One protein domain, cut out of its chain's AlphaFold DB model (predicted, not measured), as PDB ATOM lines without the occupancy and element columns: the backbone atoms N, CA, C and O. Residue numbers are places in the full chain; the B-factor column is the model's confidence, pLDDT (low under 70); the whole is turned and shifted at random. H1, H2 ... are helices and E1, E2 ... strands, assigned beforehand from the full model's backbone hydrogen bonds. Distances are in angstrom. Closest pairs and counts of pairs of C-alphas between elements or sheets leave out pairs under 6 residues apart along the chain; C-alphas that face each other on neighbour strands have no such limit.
ATOM      1  N   LYS A   2      22.603  -9.373 -30.986       64.19
ATOM      2  CA  LYS A   2      24.074  -9.189 -31.072       64.19
ATOM      3  C   LYS A   2      24.668  -9.375 -32.481       64.19
ATOM      4  O   LYS A   2      25.509  -8.588 -32.881       64.19
ATOM      5  N   GLU A   3      24.219 -10.369 -33.251       57.53
ATOM      6  CA  GLU A   3      24.673 -10.557 -34.643       57.53
ATOM      7  C   GLU A   3      24.176  -9.471 -35.607       57.53
ATOM      8  O   GLU A   3      24.929  -9.051 -36.476       57.53
ATOM      9  N   ALA A   4      22.947  -8.976 -35.424       59.84
ATOM     10  CA  ALA A   4      22.399  -7.878 -36.225       59.84
ATOM     11  C   ALA A   4      23.066  -6.531 -35.894       59.84
ATOM     12  O   ALA A   4      23.264  -5.707 -36.769       59.84
ATOM     13  N   LEU A   5      23.473  -6.322 -34.639       66.75
ATOM     14  CA  LEU A   5      24.242  -5.139 -34.245       66.75
ATOM     15  C   LEU A   5      25.678  -5.193 -34.782       66.75
ATOM     16  O   LEU A   5      26.227  -4.178 -35.189       66.75
ATOM     17  N   ARG A   6      26.276  -6.387 -34.866       66.94
ATOM     18  CA  ARG A   6      27.605  -6.553 -35.471       66.94
ATOM     19  C   ARG A   6      27.635  -6.197 -36.959       66.94
ATOM     20  O   ARG A   6      28.640  -5.644 -37.390       66.94
ATOM     21  N   SER A   7      26.582  -6.487 -37.732       64.44
ATOM     22  CA  SER A   7      26.527  -6.075 -39.148       64.44
ATOM     23  C   SER A   7      26.450  -4.557 -39.319       64.44
ATOM     24  O   SER A   7      27.013  -4.039 -40.278       64.44
ATOM     25  N   LEU A   8      25.860  -3.864 -38.339       65.19
ATOM     26  CA  LEU A   8      25.772  -2.402 -38.263       65.19
ATOM     27  C   LEU A   8      27.064  -1.714 -37.815       65.19
ATOM     28  O   LEU A   8      27.098  -0.488 -37.752       65.19
ATOM     29  N   ASN A   9      28.093  -2.471 -37.410       76.62
ATOM     30  CA  ASN A   9      29.189  -1.941 -36.593       76.62
ATOM     31  C   ASN A   9      28.676  -1.193 -35.338       76.62
ATOM     32  O   ASN A   9      29.273  -0.218 -34.888       76.62
ATOM     33  N   ALA A  10      27.547  -1.649 -34.785       80.88
ATOM     34  CA  ALA A  10      26.917  -1.094 -33.598       80.88
ATOM     35  C   ALA A  10      27.191  -1.976 -32.373       80.88
ATOM     36  O   ALA A  10      27.255  -3.209 -32.453       80.88
ATOM     37  N   ALA A  11      27.301  -1.339 -31.212       83.69
ATOM     38  CA  ALA A  11      27.338  -2.006 -29.920       83.69
ATOM     39  C   ALA A  11      26.038  -1.715 -29.164       83.69
ATOM     40  O   ALA A  11      25.549  -0.590 -29.171       83.69
ATOM     41  N   ALA A  12      25.470  -2.734 -28.516       85.56
ATOM     42  CA  ALA A  12      24.453  -2.492 -27.500       85.56
ATOM     43  C   ALA A  12      25.161  -2.085 -26.211       85.56
ATOM     44  O   ALA A  12      26.059  -2.801 -25.763       85.56
ATOM     45  N   VAL A  13      24.724  -0.971 -25.636       87.88
ATOM     46  CA  VAL A  13      25.097  -0.554 -24.287       87.88
ATOM     47  C   VAL A  13      23.971  -0.969 -23.346       87.88
ATOM     48  O   VAL A  13      22.794  -0.844 -23.693       87.88
ATOM     49  N   ASP A  14      24.325  -1.501 -22.179       86.38
ATOM     50  CA  ASP A  14      23.344  -1.744 -21.124       86.38
ATOM     51  C   ASP A  14      22.935  -0.389 -20.540       86.38
ATOM     52  O   ASP A  14      23.752   0.319 -19.953       86.38
ATOM     53  N   PHE A  15      21.674  -0.009 -20.735       87.50
ATOM     54  CA  PHE A  15      21.143   1.233 -20.187       87.50
ATOM     55  C   PHE A  15      20.916   1.080 -18.679       87.50
ATOM     56  O   PHE A  15      20.139   0.222 -18.250       87.50
ATOM     57  N   SER A  16      21.589   1.907 -17.879       92.56
ATOM     58  CA  SER A  16      21.317   2.038 -16.450       92.56
ATOM     59  C   SER A  16      20.226   3.077 -16.234       92.56
ATOM     60  O   SER A  16      20.333   4.215 -16.686       92.56
ATOM     61  N   GLU A  17      19.167   2.692 -15.534       93.75
ATOM     62  CA  GLU A  17      18.107   3.628 -15.186       93.75
ATOM     63  C   GLU A  17      18.653   4.736 -14.260       93.75
ATOM     64  O   GLU A  17      19.374   4.424 -13.304       93.75
ATOM     65  N   PRO A  18      18.366   6.023 -14.540       95.25
ATOM     66  CA  PRO A  18      18.712   7.119 -13.643       95.25
ATOM     67  C   PRO A  18      18.031   6.969 -12.277       95.25
ATOM     68  O   PRO A  18      16.940   6.417 -12.177       95.25
ATOM     69  N   GLU A  19      18.647   7.500 -11.222       96.06
ATOM     70  CA  GLU A  19      18.069   7.460  -9.873       96.06
ATOM     71  C   GLU A  19      16.738   8.231  -9.808       96.06
ATOM     72  O   GLU A  19      16.637   9.355 -10.316       96.06
ATOM     73  N   GLU A  20      15.724   7.630  -9.173       96.50
ATOM     74  CA  GLU A  20      14.391   8.224  -9.023       96.50
ATOM     75  C   GLU A  20      14.457   9.620  -8.380       96.50
ATOM     76  O   GLU A  20      15.202   9.866  -7.429       96.50
ATOM     77  N   GLY A  21      13.660  10.555  -8.903       94.56
ATOM     78  CA  GLY A  21      13.608  11.940  -8.426       94.56
ATOM     79  C   GLY A  21      14.765  12.833  -8.893       94.56
ATOM     80  O   GLY A  21      14.792  14.020  -8.558       94.56
ATOM     81  N   THR A  22      15.712  12.313  -9.683       97.44
ATOM     82  CA  THR A  22      16.705  13.155 -10.367       97.44
ATOM     83  C   THR A  22      16.102  13.848 -11.596       97.44
ATOM     84  O   THR A  22      15.204  13.299 -12.237       97.44
ATOM     85  N   PRO A  23      16.619  15.020 -12.018       97.56
ATOM     86  CA  PRO A  23      16.151  15.677 -13.244       97.56
ATOM     87  C   PRO A  23      16.258  14.798 -14.499       97.56
ATOM     88  O   PRO A  23      15.427  14.894 -15.400       97.56
ATOM     89  N   LEU A  24      17.274  13.929 -14.555       96.69
ATOM     90  CA  LEU A  24      17.456  12.985 -15.655       96.69
ATOM     91  C   LEU A  24      16.380  11.890 -15.648       96.69
ATOM     92  O   LEU A  24      15.881  11.538 -16.714       96.69
ATOM     93  N   PHE A  25      15.998  11.380 -14.474       97.75
ATOM     94  CA  PHE A  25      14.900  10.423 -14.342       97.75
ATOM     95  C   PHE A  25      13.572  11.020 -14.819       97.75
ATOM     96  O   PHE A  25      12.895  10.417 -15.648       97.75
ATOM     97  N   GLU A  26      13.246  12.241 -14.389       97.94
ATOM     98  CA  GLU A  26      12.037  12.936 -14.852       97.94
ATOM     99  C   GLU A  26      12.064  13.158 -16.372       97.94
ATOM    100  O   GLU A  26      11.097  12.855 -17.069       97.94
ATOM    101  N   THR A  27      13.212  13.581 -16.914       97.44
ATOM    102  CA  THR A  27      13.408  13.735 -18.367       97.44
ATOM    103  C   THR A  27      13.202  12.410 -19.104       97.44
ATOM    104  O   THR A  27      12.556  12.367 -20.150       97.44
ATOM    105  N   MET A  28      13.727  11.304 -18.571       97.00
ATOM    106  CA  MET A  28      13.539   9.973 -19.147       97.00
ATOM    107  C   MET A  28      12.053   9.587 -19.182       97.00
ATOM    108  O   MET A  28      11.579   9.120 -20.219       97.00
ATOM    109  N   LEU A  29      11.308   9.809 -18.094       96.94
ATOM    110  CA  LEU A  29       9.868   9.534 -18.038       96.94
ATOM    111  C   LEU A  29       9.078  10.404 -19.024       96.94
ATOM    112  O   LEU A  29       8.205   9.905 -19.740       96.94
ATOM    113  N   GLU A  30       9.398  11.695 -19.110       97.75
ATOM    114  CA  GLU A  30       8.796  12.602 -20.087       97.75
ATOM    115  C   GLU A  30       9.045  12.124 -21.522       97.75
ATOM    116  O   GLU A  30       8.112  12.082 -22.327       97.75
ATOM    117  N   LEU A  31      10.268  11.689 -21.836       98.00
ATOM    118  CA  LEU A  31      10.618  11.147 -23.150       98.00
ATOM    119  C   LEU A  31       9.897   9.826 -23.448       98.00
ATOM    120  O   LEU A  31       9.484   9.613 -24.588       98.00
ATOM    121  N   GLN A  32       9.695   8.956 -22.455       96.56
ATOM    122  CA  GLN A  32       8.908   7.726 -22.613       96.56
ATOM    123  C   GLN A  32       7.432   8.029 -22.914       96.56
ATOM    124  O   GLN A  32       6.844   7.425 -23.815       96.56
ATOM    125  N   HIS A  33       6.829   8.995 -22.218       97.06
ATOM    126  CA  HIS A  33       5.462   9.431 -22.513       97.06
ATOM    127  C   HIS A  33       5.357  10.112 -23.881       97.06
ATOM    128  O   HIS A  33       4.451   9.801 -24.663       97.06
ATOM    129  N   LEU A  34       6.299  11.002 -24.197       98.19
ATOM    130  CA  LEU A  34       6.364  11.677 -25.488       98.19
ATOM    131  C   LEU A  34       6.529  10.674 -26.631       98.19
ATOM    132  O   LEU A  34       5.865  10.812 -27.657       98.19
ATOM    133  N   HIS A  35       7.346   9.634 -26.448       98.19
ATOM    134  CA  HIS A  35       7.480   8.541 -27.409       98.19
ATOM    135  C   HIS A  35       6.136   7.877 -27.702       98.19
ATOM    136  O   HIS A  35       5.795   7.713 -28.873       98.19
ATOM    137  N   GLY A  36       5.341   7.571 -26.674       96.75
ATOM    138  CA  GLY A  36       3.998   7.015 -26.845       96.75
ATOM    139  C   GLY A  36       3.069   7.923 -27.658       96.75
ATOM    140  O   GLY A  36       2.372   7.447 -28.559       96.75
ATOM    141  N   LEU A  37       3.096   9.233 -27.395       97.44
ATOM    142  CA  LEU A  37       2.306  10.219 -28.140       97.44
ATOM    143  C   LEU A  37       2.758  10.314 -29.601       97.44
ATOM    144  O   LEU A  37       1.944  10.136 -30.505       97.44
ATOM    145  N   VAL A  38       4.056  10.507 -29.848       97.94
ATOM    146  CA  VAL A  38       4.624  10.580 -31.205       97.94
ATOM    147  C   VAL A  38       4.355   9.290 -31.980       97.94
ATOM    148  O   VAL A  38       3.989   9.336 -33.153       97.94
ATOM    149  N   ALA A  39       4.466   8.129 -31.336       97.50
ATOM    150  CA  ALA A  39       4.126   6.843 -31.930       97.50
ATOM    151  C   ALA A  39       2.644   6.758 -32.339       97.50
ATOM    152  O   ALA A  39       2.330   6.254 -33.424       97.50
ATOM    153  N   GLY A  40       1.734   7.261 -31.503       96.56
ATOM    154  CA  GLY A  40       0.311   7.374 -31.826       96.56
ATOM    155  C   GLY A  40       0.067   8.250 -33.055       96.56
ATOM    156  O   GLY A  40      -0.625   7.828 -33.985       96.56
ATOM    157  N   GLU A  41       0.718   9.412 -33.108       96.69
ATOM    158  CA  GLU A  41       0.639  10.345 -34.234       96.69
ATOM    159  C   GLU A  41       1.194   9.731 -35.527       96.69
ATOM    160  O   GLU A  41       0.544   9.776 -36.569       96.69
ATOM    161  N   VAL A  42       2.349   9.061 -35.476       97.06
ATOM    162  CA  VAL A  42       2.905   8.335 -36.628       97.06
ATOM    163  C   VAL A  42       1.918   7.286 -37.143       97.06
ATOM    164  O   VAL A  42       1.670   7.194 -38.352       97.06
ATOM    165  N   ARG A  43       1.334   6.490 -36.239       95.75
ATOM    166  CA  ARG A  43       0.364   5.449 -36.597       95.75
ATOM    167  C   ARG A  43      -0.886   6.056 -37.240       95.75
ATOM    168  O   ARG A  43      -1.352   5.546 -38.257       95.75
ATOM    169  N   GLY A  44      -1.403   7.138 -36.663       96.06
ATOM    170  CA  GLY A  44      -2.617   7.816 -37.115       96.06
ATOM    171  C   GLY A  44      -2.440   8.602 -38.411       96.06
ATOM    172  O   GLY A  44      -3.311   8.548 -39.272       96.06
ATOM    173  N   TYR A  45      -1.306   9.281 -38.578       95.94
ATOM    174  CA  TYR A  45      -1.124  10.326 -39.585       95.94
ATOM    175  C   TYR A  45      -0.012  10.065 -40.603       95.94
ATOM    176  O   TYR A  45       0.097  10.795 -41.585       95.94
ATOM    177  N   HIS A  46       0.841   9.058 -40.415       95.00
ATOM    178  CA  HIS A  46       1.855   8.705 -41.414       95.00
ATOM    179  C   HIS A  46       1.556   7.353 -42.066       95.00
ATOM    180  O   HIS A  46       1.546   7.230 -43.297       95.00
ATOM    181  N   LEU A  47       1.253   6.347 -41.241       91.75
ATOM    182  CA  LEU A  47       0.981   4.990 -41.715       91.75
ATOM    183  C   LEU A  47      -0.439   4.802 -42.251       91.75
ATOM    184  O   LEU A  47      -0.649   3.910 -43.069       91.75
ATOM    185  N   ASN A  48      -1.398   5.640 -41.847       92.38
ATOM    186  CA  ASN A  48      -2.752   5.607 -42.387       92.38
ATOM    187  C   ASN A  48      -2.870   6.515 -43.626       92.38
ATOM    188  O   ASN A  48      -2.839   7.740 -43.485       92.38
ATOM    189  N   PRO A  49      -3.052   5.965 -44.843       90.44
ATOM    190  CA  PRO A  49      -3.119   6.767 -46.064       90.44
ATOM    191  C   PRO A  49      -4.279   7.770 -46.085       90.44
ATOM    192  O   PRO A  49      -4.168   8.796 -46.750       90.44
ATOM    193  N   ASN A  50      -5.362   7.495 -45.350       94.06
ATOM    194  CA  ASN A  50      -6.572   8.321 -45.344       94.06
ATOM    195  C   ASN A  50      -6.435   9.593 -44.500       94.06
ATOM    196  O   ASN A  50      -7.210  10.527 -44.680       94.06
ATOM    197  N   PHE A  51      -5.463   9.632 -43.586       95.25
ATOM    198  CA  PHE A  51      -5.282  10.739 -42.649       95.25
ATOM    199  C   PHE A  51      -3.898  11.376 -42.763       95.25
ATOM    200  O   PHE A  51      -3.449  12.032 -41.836       95.25
ATOM    201  N   ARG A  52      -3.188  11.212 -43.884       94.81
ATOM    202  CA  ARG A  52      -1.852  11.808 -44.019       94.81
ATOM    203  C   ARG A  52      -1.878  13.323 -43.859       94.81
ATOM    204  O   ARG A  52      -2.630  13.996 -44.558       94.81
ATOM    205  N   LEU A  53      -1.018  13.857 -42.986       94.25
ATOM    206  CA  LEU A  53      -0.875  15.304 -42.802       94.25
ATOM    207  C   LEU A  53      -0.357  15.947 -44.099       94.25
ATOM    208  O   LEU A  53       0.792  15.689 -44.477       94.25
ATOM    209  N   PRO A  54      -1.139  16.824 -44.763       92.69
ATOM    210  CA  PRO A  54      -0.729  17.412 -46.038       92.69
ATOM    211  C   PRO A  54       0.577  18.208 -45.931       92.69
ATOM    212  O   PRO A  54       1.426  18.128 -46.814       92.69
ATOM    213  N   GLY A  55       0.779  18.907 -44.808       93.19
ATOM    214  CA  GLY A  55       1.965  19.732 -44.560       93.19
ATOM    215  C   GLY A  55       3.282  18.959 -44.410       93.19
ATOM    216  O   GLY A  55       4.339  19.573 -44.506       93.19
ATOM    217  N   LYS A  56       3.245  17.632 -44.214       92.94
ATOM    218  CA  LYS A  56       4.459  16.797 -44.176       92.94
ATOM    219  C   LYS A  56       4.889  16.300 -45.557       92.94
ATOM    220  O   LYS A  56       5.989  15.776 -45.691       92.94
ATOM    221  N   TYR A  57       4.059  16.448 -46.595       92.69
ATOM    222  CA  TYR A  57       4.380  16.030 -47.971       92.69
ATOM    223  C   TYR A  57       4.899  14.583 -48.085       92.69
ATOM    224  O   TYR A  57       5.771  14.281 -48.896       92.69
ATOM    225  N   GLY A  58       4.396  13.686 -47.233       90.25
ATOM    226  CA  GLY A  58       4.832  12.288 -47.177       90.25
ATOM    227  C   GLY A  58       6.220  12.055 -46.569       90.25
ATOM    228  O   GLY A  58       6.656  10.909 -46.527       90.25
ATOM    229  N   LYS A  59       6.908  13.090 -46.076       94.75
ATOM    230  CA  LYS A  59       8.181  12.940 -45.365       94.75
ATOM    231  C   LYS A  59       7.963  12.298 -43.999       94.75
ATOM    232  O   LYS A  59       6.949  12.530 -43.336       94.75
ATOM    233  N   PHE A  60       8.923  11.471 -43.602       95.38
ATOM    234  CA  PHE A  60       9.004  10.919 -42.259       95.38
ATOM    235  C   PHE A  60      10.022  11.742 -41.462       95.38
ATOM    236  O   PHE A  60      11.219  11.515 -41.560       95.38
ATOM    237  N   ASP A  61       9.535  12.752 -40.748       95.25
ATOM    238  CA  ASP A  61      10.315  13.750 -40.002       95.25
ATOM    239  C   ASP A  61       9.705  13.946 -38.600       95.25
ATOM    240  O   ASP A  61       9.288  15.035 -38.199       95.25
ATOM    241  N   TRP A  62       9.552  12.834 -37.881       97.88
ATOM    242  CA  TRP A  62       9.055  12.804 -36.507       97.88
ATOM    243  C   TRP A  62      10.229  12.826 -35.529       97.88
ATOM    244  O   TRP A  62      11.278  12.255 -35.811       97.88
ATOM    245  N   SER A  63      10.062  13.480 -34.382       97.94
ATOM    246  CA  SER A  63      11.147  13.669 -33.418       97.94
ATOM    247  C   SER A  63      10.617  13.709 -31.986       97.94
ATOM    248  O   SER A  63       9.494  14.160 -31.754       97.94
ATOM    249  N   LEU A  64      11.436  13.244 -31.041       98.38
ATOM    250  CA  LEU A  64      11.243  13.432 -29.597       98.38
ATOM    251  C   LEU A  64      11.861  14.751 -29.096       98.38
ATOM    252  O   LEU A  64      11.755  15.087 -27.920       98.38
ATOM    253  N   GLY A  65      12.488  15.515 -29.990       97.69
ATOM    254  CA  GLY A  65      13.126  16.785 -29.681       97.69
ATOM    255  C   GLY A  65      14.490  16.638 -28.998       97.69
ATOM    256  O   GLY A  65      14.931  15.533 -28.690       97.69
ATOM    257  N   PRO A  66      15.175  17.764 -28.742       97.06
ATOM    258  CA  PRO A  66      16.569  17.785 -28.289       97.06
ATOM    259  C   PRO A  66      16.778  17.305 -26.845       97.06
ATOM    260  O   PRO A  66      17.914  17.116 -26.429       97.06
ATOM    261  N   ALA A  67      15.709  17.095 -26.069       97.31
ATOM    262  CA  ALA A  67      15.815  16.601 -24.694       97.31
ATOM    263  C   ALA A  67      16.416  15.183 -24.613       97.31
ATOM    264  O   ALA A  67      16.964  14.811 -23.579       97.31
ATOM    265  N   VAL A  68      16.391  14.414 -25.712       97.81
ATOM    266  CA  VAL A  68      17.029  13.088 -25.777       97.81
ATOM    267  C   VAL A  68      18.543  13.124 -25.561       97.81
ATOM    268  O   VAL A  68      19.105  12.110 -25.156       97.81
ATOM    269  N   THR A  69      19.206  14.265 -25.780       97.56
ATOM    270  CA  THR A  69      20.664  14.385 -25.624       97.56
ATOM    271  C   THR A  69      21.112  14.066 -24.197       97.56
ATOM    272  O   THR A  69      22.185  13.501 -24.005       97.56
ATOM    273  N   ALA A  70      20.255  14.312 -23.200       96.38
ATOM    274  CA  ALA A  70      20.514  13.924 -21.814       96.38
ATOM    275  C   ALA A  70      20.690  12.398 -21.649       96.38
ATOM    276  O   ALA A  70      21.480  11.947 -20.823       96.38
ATOM    277  N   LEU A  71      19.995  11.592 -22.466       95.81
ATOM    278  CA  LEU A  71      20.168  10.136 -22.489       95.81
ATOM    279  C   LEU A  71      21.463   9.726 -23.201       95.81
ATOM    280  O   LEU A  71      22.090   8.760 -22.777       95.81
ATOM    281  N   ALA A  72      21.874  10.453 -24.249       95.06
ATOM    282  CA  ALA A  72      23.163  10.228 -24.914       95.06
ATOM    283  C   ALA A  72      24.330  10.419 -23.945       95.06
ATOM    284  O   ALA A  72      25.214   9.572 -23.884       95.06
ATOM    285  N   GLU A  73      24.314  11.506 -23.172       93.88
ATOM    286  CA  GLU A  73      25.361  11.818 -22.193       93.88
ATOM    287  C   GLU A  73      25.417  10.789 -21.060       93.88
ATOM    288  O   GLU A  73      26.501  10.397 -20.632       93.88
ATOM    289  N   HIS A  74      24.256  10.328 -20.591       95.19
ATOM    290  CA  HIS A  74      24.172   9.334 -19.521       95.19
ATOM    291  C   HIS A  74      24.615   7.938 -19.964       95.19
ATOM    292  O   HIS A  74      25.306   7.242 -19.224       95.19
ATOM    293  N   ALA A  75      24.206   7.519 -21.163       93.12
ATOM    294  CA  ALA A  75      24.432   6.165 -21.656       93.12
ATOM    295  C   ALA A  75      25.680   6.017 -22.545       93.12
ATOM    296  O   ALA A  75      25.986   4.894 -22.936       93.12
ATOM    297  N   ASP A  76      26.362   7.116 -22.887       93.25
ATOM    298  CA  ASP A  76      27.435   7.160 -23.894       93.25
ATOM    299  C   ASP A  76      27.019   6.453 -25.201       93.25
ATOM    300  O   ASP A  76      27.638   5.493 -25.663       93.25
ATOM    301  N   ALA A  77      25.883   6.884 -25.762       94.00
ATOM    302  CA  ALA A  77      25.248   6.243 -26.914       94.00
ATOM    303  C   ALA A  77      24.806   7.253 -27.983       94.00
ATOM    304  O   ALA A  77      24.337   8.347 -27.679       94.00
ATOM    305  N   ASP A  78      24.888   6.852 -29.255       94.88
ATOM    306  CA  ASP A  78      24.418   7.661 -30.390       94.88
ATOM    307  C   ASP A  78      22.914   7.499 -30.666       94.88
ATOM    308  O   ASP A  78      22.278   8.396 -31.220       94.88
ATOM    309  N   TYR A  79      22.340   6.352 -30.298       95.06
ATOM    310  CA  TYR A  79      20.945   6.004 -30.558       95.06
ATOM    311  C   TYR A  79      20.310   5.338 -29.340       95.06
ATOM    312  O   TYR A  79      20.964   4.572 -28.632       95.06
ATOM    313  N   ALA A  80      19.007   5.550 -29.158       95.38
ATOM    314  CA  ALA A  80      18.193   4.811 -28.201       95.38
ATOM    315  C   ALA A  80      17.094   4.023 -28.908       95.38
ATOM    316  O   ALA A  80      16.457   4.500 -29.849       95.38
ATOM    317  N   LEU A  81      16.846   2.813 -28.409       95.25
ATOM    318  CA  LEU A  81      15.696   2.007 -28.785       95.25
ATOM    319  C   LEU A  81      14.603   2.184 -27.727       95.25
ATOM    320  O   LEU A  81      14.681   1.608 -26.645       95.25
ATOM    321  N   PHE A  82      13.572   2.958 -28.052       96.25
ATOM    322  CA  PHE A  82      12.384   3.090 -27.213       96.25
ATOM    323  C   PHE A  82      11.430   1.937 -27.503       96.25
ATOM    324  O   PHE A  82      11.072   1.713 -28.660       96.25
ATOM    325  N   VAL A  83      11.001   1.216 -26.468       94.38
ATOM    326  CA  VAL A  83      10.066   0.090 -26.594       94.38
ATOM    327  C   VAL A  83       8.948   0.243 -25.577       94.38
ATOM    328  O   VAL A  83       9.202   0.397 -24.388       94.38
ATOM    329  N   SER A  84       7.708   0.150 -26.045       93.12
ATOM    330  CA  SER A  84       6.527   0.072 -25.189       93.12
ATOM    331  C   SER A  84       5.633  -1.056 -25.677       93.12
ATOM    332  O   SER A  84       5.372  -1.180 -26.876       93.12
ATOM    333  N   VAL A  85       5.185  -1.901 -24.752       92.31
ATOM    334  CA  VAL A  85       4.262  -3.002 -25.031       92.31
ATOM    335  C   VAL A  85       3.240  -3.065 -23.912       92.31
ATOM    336  O   VAL A  85       3.594  -3.154 -22.740       92.31
ATOM    337  N   SER A  86       1.972  -3.047 -24.295       90.50
ATOM    338  CA  SER A  86       0.846  -3.333 -23.422       90.50
ATOM    339  C   SER A  86       0.243  -4.667 -23.836       90.50
ATOM    340  O   SER A  86       0.057  -4.927 -25.027       90.50
ATOM    341  N   ASP A  87      -0.048  -5.517 -22.859       89.44
ATOM    342  CA  ASP A  87      -0.694  -6.809 -23.061       89.44
ATOM    343  C   ASP A  87      -1.886  -6.937 -22.117       89.44
ATOM    344  O   ASP A  87      -1.805  -6.648 -20.921       89.44
ATOM    345  N   SER A  88      -3.002  -7.389 -22.670       87.69
ATOM    346  CA  SER A  88      -4.189  -7.778 -21.927       87.69
ATOM    347  C   SER A  88      -4.440  -9.256 -22.179       87.69
ATOM    348  O   SER A  88      -4.432  -9.704 -23.320       87.69
ATOM    349  N   TYR A  89      -4.689 -10.028 -21.124       84.62
ATOM    350  CA  TYR A  89      -4.890 -11.474 -21.208       84.62
ATOM    351  C   TYR A  89      -6.290 -11.870 -20.738       84.62
ATOM    352  O   TYR A  89      -6.862 -11.286 -19.816       84.62
ATOM    353  N   ALA A  90      -6.853 -12.897 -21.373       87.00
ATOM    354  CA  ALA A  90      -8.140 -13.457 -20.985       87.00
ATOM    355  C   ALA A  90      -7.956 -14.476 -19.850       87.00
ATOM    356  O   ALA A  90      -7.085 -15.344 -19.907       87.00
ATOM    357  N   SER A  91      -8.806 -14.404 -18.823       87.81
ATOM    358  CA  SER A  91      -8.864 -15.457 -17.805       87.81
ATOM    359  C   SER A  91      -9.336 -16.783 -18.421       87.81
ATOM    360  O   SER A  91     -10.056 -16.763 -19.425       87.81
ATOM    361  N   PRO A  92      -9.037 -17.946 -17.812       89.25
ATOM    362  CA  PRO A  92      -9.523 -19.235 -18.315       89.25
ATOM    363  C   PRO A  92     -11.047 -19.284 -18.499       89.25
ATOM    364  O   PRO A  92     -11.539 -19.803 -19.498       89.25
ATOM    365  N   GLY A  93     -11.804 -18.679 -17.576       92.12
ATOM    366  CA  GLY A  93     -13.259 -18.565 -17.695       92.12
ATOM    367  C   GLY A  93     -13.692 -17.712 -18.891       92.12
ATOM    368  O   GLY A  93     -14.616 -18.084 -19.610       92.12
ATOM    369  N   ARG A  94     -12.992 -16.599 -19.161       90.88
ATOM    370  CA  ARG A  94     -13.247 -15.771 -20.347       90.88
ATOM    371  C   ARG A  94     -12.948 -16.545 -21.631       90.88
ATOM    372  O   ARG A  94     -13.768 -16.495 -22.540       90.88
ATOM    373  N   VAL A  95     -11.852 -17.302 -21.678       90.94
ATOM    374  CA  VAL A  95     -11.516 -18.174 -22.816       90.94
ATOM    375  C   VAL A  95     -12.605 -19.223 -23.055       90.94
ATOM    376  O   VAL A  95     -13.044 -19.399 -24.188       90.94
ATOM    377  N   ALA A  96     -13.114 -19.869 -22.002       93.56
ATOM    378  CA  ALA A  96     -14.215 -20.826 -22.131       93.56
ATOM    379  C   ALA A  96     -15.478 -20.182 -22.735       93.56
ATOM    380  O   ALA A  96     -16.093 -20.750 -23.636       93.56
ATOM    381  N   VAL A  97     -15.827 -18.965 -22.300       95.44
ATOM    382  CA  VAL A  97     -16.942 -18.194 -22.875       95.44
ATOM    383  C   VAL A  97     -16.701 -17.867 -24.352       95.44
ATOM    384  O   VAL A  97     -17.636 -17.970 -25.141       95.44
ATOM    385  N   GLN A  98     -15.472 -17.528 -24.753       92.75
ATOM    386  CA  GLN A  98     -15.140 -17.298 -26.165       92.75
ATOM    387  C   GLN A  98     -15.346 -18.555 -27.017       92.75
ATOM    388  O   GLN A  98     -15.918 -18.460 -28.100       92.75
ATOM    389  N   VAL A  99     -14.932 -19.727 -26.521       93.31
ATOM    390  CA  VAL A  99     -15.124 -21.008 -27.221       93.31
ATOM    391  C   VAL A  99     -16.612 -21.322 -27.383       93.31
ATOM    392  O   VAL A  99     -17.054 -21.633 -28.486       93.31
ATOM    393  N   VAL A 100     -17.403 -21.194 -26.312       96.25
ATOM    394  CA  VAL A 100     -18.860 -21.406 -26.372       96.25
ATOM    395  C   VAL A 100     -19.523 -20.400 -27.314       96.25
ATOM    396  O   VAL A 100     -20.341 -20.790 -28.142       96.25
ATOM    397  N   GLY A 101     -19.143 -19.123 -27.237       95.62
ATOM    398  CA  GLY A 101     -19.628 -18.082 -28.141       95.62
ATOM    399  C   GLY A 101     -19.346 -18.416 -29.604       95.62
ATOM    400  O   GLY A 101     -20.261 -18.361 -30.421       95.62
ATOM    401  N   ALA A 102     -18.125 -18.855 -29.925       94.56
ATOM    402  CA  ALA A 102     -17.743 -19.235 -31.283       94.56
ATOM    403  C   ALA A 102     -18.591 -20.397 -31.829       94.56
ATOM    404  O   ALA A 102     -19.015 -20.347 -32.982       94.56
ATOM    405  N   LEU A 103     -18.913 -21.399 -30.998       96.12
ATOM    406  CA  LEU A 103     -19.825 -22.491 -31.371       96.12
ATOM    407  C   LEU A 103     -21.255 -22.002 -31.658       96.12
ATOM    408  O   LEU A 103     -21.969 -22.616 -32.446       96.12
ATOM    409  N   LEU A 104     -21.661 -20.888 -31.044       97.25
ATOM    410  CA  LEU A 104     -22.944 -20.219 -31.273       97.25
ATOM    411  C   LEU A 104     -22.875 -19.134 -32.367       97.25
ATOM    412  O   LEU A 104     -23.846 -18.407 -32.566       97.25
ATOM    413  N   GLY A 105     -21.745 -19.003 -33.074       94.81
ATOM    414  CA  GLY A 105     -21.546 -18.006 -34.132       94.81
ATOM    415  C   GLY A 105     -21.258 -16.584 -33.634       94.81
ATOM    416  O   GLY A 105     -21.342 -15.635 -34.410       94.81
ATOM    417  N   VAL A 106     -20.915 -16.416 -32.355       95.19
ATOM    418  CA  VAL A 106     -20.615 -15.120 -31.730       95.19
ATOM    419  C   VAL A 106     -19.117 -14.993 -31.464       95.19
ATOM    420  O   VAL A 106     -18.545 -15.727 -30.660       95.19
ATOM    421  N   ALA A 107     -18.476 -14.009 -32.095       90.69
ATOM    422  CA  ALA A 107     -17.089 -13.661 -31.809       90.69
ATOM    423  C   ALA A 107     -17.005 -12.790 -30.547       90.69
ATOM    424  O   ALA A 107     -17.603 -11.717 -30.473       90.69
ATOM    425  N   ILE A 108     -16.239 -13.242 -29.553       89.88
ATOM    426  CA  ILE A 108     -15.998 -12.506 -28.309       89.88
ATOM    427  C   ILE A 108     -14.519 -12.136 -28.256       89.88
ATOM    428  O   ILE A 108     -13.657 -13.018 -28.261       89.88
ATOM    429  N   ALA A 109     -14.226 -10.837 -28.173       85.94
ATOM    430  CA  ALA A 109     -12.858 -10.336 -28.093       85.94
ATOM    431  C   ALA A 109     -12.128 -10.883 -26.855       85.94
ATOM    432  O   ALA A 109     -12.698 -10.960 -25.753       85.94
ATOM    433  N   GLY A 110     -10.874 -11.277 -27.076       85.94
ATOM    434  CA  GLY A 110      -9.978 -11.827 -26.069       85.94
ATOM    435  C   GLY A 110      -8.970 -10.814 -25.566       85.94
ATOM    436  O   GLY A 110      -9.236  -9.614 -25.533       85.94
ATOM    437  N   GLY A 111      -7.818 -11.342 -25.163       86.88
ATOM    438  CA  GLY A 111      -6.640 -10.541 -24.893       86.88
ATOM    439  C   GLY A 111      -6.062  -9.911 -26.160       86.88
ATOM    440  O   GLY A 111      -6.288 -10.399 -27.268       86.88
ATOM    441  N   ARG A 112      -5.326  -8.820 -25.992       90.50
ATOM    442  CA  ARG A 112      -4.676  -8.091 -27.076       90.50
ATOM    443  C   ARG A 112      -3.357  -7.506 -26.600       90.50
ATOM    444  O   ARG A 112      -3.307  -6.888 -25.536       90.50
ATOM    445  N   GLN A 113      -2.345  -7.663 -27.443       92.19
ATOM    446  CA  GLN A 113      -1.066  -6.983 -27.360       92.19
ATOM    447  C   GLN A 113      -1.043  -5.813 -28.337       92.19
ATOM    448  O   GLN A 113      -1.282  -5.997 -29.534       92.19
ATOM    449  N   ASP A 114      -0.671  -4.641 -27.839       94.00
ATOM    450  CA  ASP A 114      -0.342  -3.473 -28.645       94.00
ATOM    451  C   ASP A 114       1.032  -2.956 -28.219       94.00
ATOM    452  O   ASP A 114       1.325  -2.820 -27.034       94.00
ATOM    453  N   GLY A 115       1.892  -2.657 -29.185       95.06
ATOM    454  CA  GLY A 115       3.238  -2.186 -28.886       95.06
ATOM    455  C   GLY A 115       3.848  -1.341 -29.986       95.06
ATOM    456  O   GLY A 115       3.305  -1.213 -31.089       95.06
ATOM    457  N   VAL A 116       4.986  -0.748 -29.660       97.25
ATOM    458  CA  VAL A 116       5.803   0.068 -30.550       97.25
ATOM    459  C   VAL A 116       7.274  -0.067 -30.169       97.25
ATOM    460  O   VAL A 116       7.615  -0.112 -28.987       97.25
ATOM    461  N   ALA A 117       8.136  -0.105 -31.179       97.25
ATOM    462  CA  ALA A 117       9.574   0.058 -31.042       97.25
ATOM    463  C   ALA A 117      10.040   1.180 -31.977       97.25
ATOM    464  O   ALA A 117       9.645   1.191 -33.142       97.25
ATOM    465  N   SER A 118      10.873   2.097 -31.486       97.62
ATOM    466  CA  SER A 118      11.455   3.178 -32.290       97.62
ATOM    467  C   SER A 118      12.949   3.313 -32.046       97.62
ATOM    468  O   SER A 118      13.382   3.325 -30.898       97.62
ATOM    469  N   LEU A 119      13.720   3.476 -33.120       96.69
ATOM    470  CA  LEU A 119      15.128   3.857 -33.057       96.69
ATOM    471  C   LEU A 119      15.220   5.376 -33.200       96.69
ATOM    472  O   LEU A 119      14.775   5.930 -34.210       96.69
ATOM    473  N   VAL A 120      15.772   6.031 -32.186       97.75
ATOM    474  CA  VAL A 120      15.852   7.491 -32.082       97.75
ATOM    475  C   VAL A 120      17.312   7.914 -32.056       97.75
ATOM    476  O   VAL A 120      18.092   7.364 -31.281       97.75
ATOM    477  N   ASP A 121      17.671   8.873 -32.905       97.12
ATOM    478  CA  ASP A 121      18.976   9.534 -32.883       97.12
ATOM    479  C   ASP A 121      19.075  10.415 -31.634       97.12
ATOM    480  O   ASP A 121      18.266  11.326 -31.449       97.12
ATOM    481  N   LEU A 122      20.039  10.141 -30.755       97.44
ATOM    482  CA  LEU A 122      20.167  10.853 -29.482       97.44
ATOM    483  C   LEU A 122      20.832  12.229 -29.615       97.44
ATOM    484  O   LEU A 122      20.868  12.971 -28.639       97.44
ATOM    485  N   LYS A 123      21.323  12.610 -30.801       96.94
ATOM    486  CA  LYS A 123      21.854  13.958 -31.062       96.94
ATOM    487  C   LYS A 123      20.757  14.914 -31.514       96.94
ATOM    488  O   LYS A 123      20.825  16.105 -31.221       96.94
ATOM    489  N   THR A 124      19.767  14.414 -32.257       97.44
ATOM    490  CA  THR A 124      18.719  15.247 -32.880       97.44
ATOM    491  C   THR A 124      17.313  14.984 -32.339       97.44
ATOM    492  O   THR A 124      16.420  15.818 -32.507       97.44
ATOM    493  N   GLY A 125      17.083  13.827 -31.716       98.19
ATOM    494  CA  GLY A 125      15.757  13.335 -31.347       98.19
ATOM    495  C   GLY A 125      14.963  12.763 -32.514       98.19
ATOM    496  O   GLY A 125      13.824  12.345 -32.311       98.19
ATOM    497  N   GLU A 126      15.516  12.744 -33.729       98.31
ATOM    498  CA  GLU A 126      14.823  12.221 -34.903       98.31
ATOM    499  C   GLU A 126      14.539  10.727 -34.755       98.31
ATOM    500  O   GLU A 126      15.414   9.915 -34.441       98.31
ATOM    501  N   VAL A 127      13.291  10.355 -35.021       98.12
ATOM    502  CA  VAL A 127      12.894   8.958 -35.151       98.12
ATOM    503  C   VAL A 127      13.404   8.479 -36.507       98.12
ATOM    504  O   VAL A 127      12.895   8.899 -37.541       98.12
ATOM    505  N   GLN A 128      14.401   7.597 -36.514       96.00
ATOM    506  CA  GLN A 128      14.986   7.060 -37.750       96.00
ATOM    507  C   GLN A 128      14.268   5.804 -38.238       96.00
ATOM    508  O   GLN A 128      14.272   5.467 -39.421       96.00
ATOM    509  N   TRP A 129      13.642   5.087 -37.311       96.31
ATOM    510  CA  TRP A 129      12.859   3.901 -37.606       96.31
ATOM    511  C   TRP A 129      11.807   3.697 -36.525       96.31
ATOM    512  O   TRP A 129      12.022   4.028 -35.360       96.31
ATOM    513  N   ILE A 130      10.669   3.136 -36.921       97.44
ATOM    514  CA  ILE A 130       9.580   2.786 -36.020       97.44
ATOM    515  C   ILE A 130       8.839   1.571 -36.561       97.44
ATOM    516  O   ILE A 130       8.604   1.454 -37.766       97.44
ATOM    517  N   ASN A 131       8.438   0.685 -35.662       96.69
ATOM    518  CA  ASN A 131       7.605  -0.458 -35.980       96.69
ATOM    519  C   ASN A 131       6.586  -0.709 -34.867       96.69
ATOM    520  O   ASN A 131       6.778  -0.320 -33.714       96.69
ATOM    521  N   PHE A 132       5.479  -1.348 -35.227       96.44
ATOM    522  CA  PHE A 132       4.328  -1.528 -34.356       96.44
ATOM    523  C   PHE A 132       3.973  -3.000 -34.192       96.44
ATOM    524  O   PHE A 132       4.089  -3.798 -35.117       96.44
ATOM    525  N   LEU A 133       3.468  -3.332 -33.008       95.19
ATOM    526  CA  LEU A 133       2.914  -4.635 -32.682       95.19
ATOM    527  C   LEU A 133       1.406  -4.504 -32.477       95.19
ATOM    528  O   LEU A 133       0.954  -3.622 -31.750       95.19
ATOM    529  N   ALA A 134       0.652  -5.402 -33.097       93.00
ATOM    530  CA  ALA A 134      -0.760  -5.624 -32.828       93.00
ATOM    531  C   ALA A 134      -1.031  -7.127 -32.961       93.00
ATOM    532  O   ALA A 134      -0.945  -7.673 -34.063       93.00
ATOM    533  N   ARG A 135      -1.304  -7.814 -31.847       89.75
ATOM    534  CA  ARG A 135      -1.573  -9.263 -31.820       89.75
ATOM    535  C   ARG A 135      -2.746  -9.567 -30.899       89.75
ATOM    536  O   ARG A 135      -2.902  -8.936 -29.866       89.75
ATOM    537  N   GLU A 136      -3.538 -10.574 -31.242       85.94
ATOM    538  CA  GLU A 136      -4.673 -11.039 -30.421       85.94
ATOM    539  C   GLU A 136      -4.318 -12.254 -29.544       85.94
ATOM    540  O   GLU A 136      -5.184 -12.883 -28.939       85.94
ATOM    541  N   GLY A 137      -3.038 -12.632 -29.493       82.94
ATOM    542  CA  GLY A 137      -2.590 -13.809 -28.763       82.94
ATOM    543  C   GLY A 137      -1.084 -13.847 -28.537       82.94
ATOM    544  O   GLY A 137      -0.329 -13.034 -29.074       82.94
ATOM    545  N   GLY A 138      -0.676 -14.841 -27.748       84.38
ATOM    546  CA  GLY A 138       0.638 -14.911 -27.119       84.38
ATOM    547  C   GLY A 138       0.568 -14.347 -25.700       84.38
ATOM    548  O   GLY A 138       0.007 -13.285 -25.485       84.38
ATOM    549  N   ASP A 139       1.099 -15.074 -24.721       86.19
ATOM    550  CA  ASP A 139       1.202 -14.598 -23.338       86.19
ATOM    551  C   ASP A 139       2.636 -14.119 -23.108       86.19
ATOM    552  O   ASP A 139       3.558 -14.938 -23.138       86.19
ATOM    553  N   LEU A 140       2.847 -12.816 -22.897       89.44
ATOM    554  CA  LEU A 140       4.197 -12.269 -22.705       89.44
ATOM    555  C   LEU A 140       4.885 -12.771 -21.427       89.44
ATOM    556  O   LEU A 140       6.102 -12.648 -21.301       89.44
ATOM    557  N   ARG A 141       4.148 -13.393 -20.496       88.31
ATOM    558  CA  ARG A 141       4.731 -14.058 -19.319       88.31
ATOM    559  C   ARG A 141       5.426 -15.367 -19.694       88.31
ATOM    560  O   ARG A 141       6.247 -15.871 -18.930       88.31
ATOM    561  N   ALA A 142       5.105 -15.927 -20.860       91.38
ATOM    562  CA  ALA A 142       5.747 -17.118 -21.386       91.38
ATOM    563  C   ALA A 142       6.957 -16.738 -22.273       91.38
ATOM    564  O   ALA A 142       6.815 -15.953 -23.214       91.38
ATOM    565  N   PRO A 143       8.145 -17.344 -22.061       92.56
ATOM    566  CA  PRO A 143       9.358 -16.984 -22.803       92.56
ATOM    567  C   PRO A 143       9.260 -17.137 -24.327       92.56
ATOM    568  O   PRO A 143       9.907 -16.392 -25.058       92.56
ATOM    569  N   GLY A 144       8.495 -18.118 -24.818       94.19
ATOM    570  CA  GLY A 144       8.306 -18.355 -26.254       94.19
ATOM    571  C   GLY A 144       7.562 -17.198 -26.932       94.19
ATOM    572  O   GLY A 144       8.173 -16.485 -27.728       94.19
ATOM    573  N   PRO A 145       6.291 -16.949 -26.567       91.88
ATOM    574  CA  PRO A 145       5.520 -15.832 -27.107       91.88
ATOM    575  C   PRO A 145       6.174 -14.461 -26.896       91.88
ATOM    576  O   PRO A 145       6.102 -13.619 -27.786       91.88
ATOM    577  N   ALA A 146       6.869 -14.247 -25.772       91.56
ATOM    578  CA  ALA A 146       7.633 -13.021 -25.548       91.56
ATOM    579  C   ALA A 146       8.724 -12.813 -26.615       91.56
ATOM    580  O   ALA A 146       8.840 -11.729 -27.185       91.56
ATOM    581  N   ARG A 147       9.492 -13.862 -26.945       92.50
ATOM    582  CA  ARG A 147      10.514 -13.803 -28.006       92.50
ATOM    583  C   ARG A 147       9.906 -13.545 -29.377       92.50
ATOM    584  O   ARG A 147      10.495 -12.803 -30.155       92.50
ATOM    585  N   GLU A 148       8.746 -14.127 -29.670       93.44
ATOM    586  CA  GLU A 148       8.021 -13.849 -30.914       93.44
ATOM    587  C   GLU A 148       7.610 -12.377 -31.003       93.44
ATOM    588  O   GLU A 148       7.849 -11.743 -32.026       93.44
ATOM    589  N   SER A 149       7.045 -11.810 -29.931       93.06
ATOM    590  CA  SER A 149       6.645 -10.399 -29.907       93.06
ATOM    591  C   SER A 149       7.844  -9.463 -30.054       93.06
ATOM    592  O   SER A 149       7.760  -8.495 -30.806       93.06
ATOM    593  N   VAL A 150       8.984  -9.780 -29.429       92.00
ATOM    594  CA  VAL A 150      10.243  -9.043 -29.641       92.00
ATOM    595  C   VAL A 150      10.710  -9.152 -31.094       92.00
ATOM    596  O   VAL A 150      11.070  -8.143 -31.691       92.00
ATOM    597  N   ALA A 151      10.683 -10.346 -31.690       91.94
ATOM    598  CA  ALA A 151      11.083 -10.535 -33.084       91.94
ATOM    599  C   ALA A 151      10.186  -9.747 -34.051       91.94
ATOM    600  O   ALA A 151      10.693  -9.151 -34.995       91.94
ATOM    601  N   MET A 152       8.877  -9.706 -33.792       93.69
ATOM    602  CA  MET A 152       7.925  -8.920 -34.578       93.69
ATOM    603  C   MET A 152       8.127  -7.416 -34.400       93.69
ATOM    604  O   MET A 152       8.095  -6.691 -35.387       93.69
ATOM    605  N   LEU A 153       8.356  -6.942 -33.170       93.12
ATOM    606  CA  LEU A 153       8.633  -5.528 -32.892       93.12
ATOM    607  C   LEU A 153       9.909  -5.053 -33.573       93.12
ATOM    608  O   LEU A 153       9.929  -3.958 -34.119       93.12
ATOM    609  N   LEU A 154      10.952  -5.877 -33.572       92.25
ATOM    610  CA  LEU A 154      12.243  -5.544 -34.174       92.25
ATOM    611  C   LEU A 154      12.336  -5.935 -35.657       92.25
ATOM    612  O   LEU A 154      13.417  -5.858 -36.247       92.25
ATOM    613  N   ASP A 155      11.227  -6.354 -36.274       91.12
ATOM    614  CA  ASP A 155      11.207  -6.700 -37.691       91.12
ATOM    615  C   ASP A 155      11.558  -5.484 -38.555       91.12
ATOM    616  O   ASP A 155      11.091  -4.369 -38.325       91.12
TER     617      ASP A 155
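This is residues 2 to 155 of the 159 residues of an uncharacterized protein of Magnetospirillum sp (UniProt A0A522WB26). A narrow sheet of three long strands forms the middle of this model, with the long helix H2 crossing one face and H5 packed on the other. H3 sits at the end of the sheet where E1 begins, H4 makes a small head beyond the opposite end, and residues 3 to 9, of which 3 to 7 belong to H1, stick out free. The 154 printed residues include five named helices and three named strands, in the order H1 H2 H3 E1 H4 E2 E3 H5; the sheet runs E1 E2 E3, antiparallel, and the class is mixed, helices and strands. The whole is loose, with a radius of gyration of the C-alphas of 18.8 A and spans of 57 by 40 by 37 A.

Begin at H1, residues 2 to 7, which touches no helix. Next look at H2, residues 23 to 45: with its residues 24 to 31 alone it touches H3, residues 66 to 75, the closest C-alphas being those of Leu 24 and Ala 70, 6.9 A apart. Their lines stand at a steep tilt of 54 degrees, opposite ways. E1, residues 79 to 88, and E2, residues 112 to 121, are antiparallel neighbours, with N 84 and O 116 within hydrogen-bond range at 3.0 A. E2 and E3, residues 127 to 135, form a hairpin; look there for N 117 and O 131, 2.9 A apart. H2 is on this sheet at a height of 8.4 A and runs across the strands, at 71 degrees to E1 on the local plane; its closest C-alpha pair with E1 is His 35 and Phe 82, 7.3 A. H4, residues 92 to 103, is not on the sheet. H5, residues 143 to 153, is on the opposite face from H2, slantwise to the strands; the C-alphas of Leu 133 and Leu 153 are the closest of E3 and H5, at 5.8 A. Every O i to N i+4 pair is within hydrogen-bond range in H1, H2, H4 and H5; in H3, 4 of 6 are.

Find C-alpha 2 at (24.074, -9.189, -31.072), where H1 begins. H2 starts at C-alpha 23, (16.151, 15.677, -13.244), and covers 32.0 A; H3 covers 15.5 A. E1 measures 29.9 A, H4 16.9 A, E2 30.1 A and E3 23.5 A. H5 covers 15.3 A and ends at C-alpha 153, (8.633, -5.528, -32.892).

The C-alphas of Glu 73 and Leu 104 are the two farthest apart, 58.7 A. The printed part has no cut. The links H1 to H2 and H2 to H3 are long, with 15 and 20 residues. Mean pLDDT of the printed part is 92.3; look for values under 70 at residues 2 to 8.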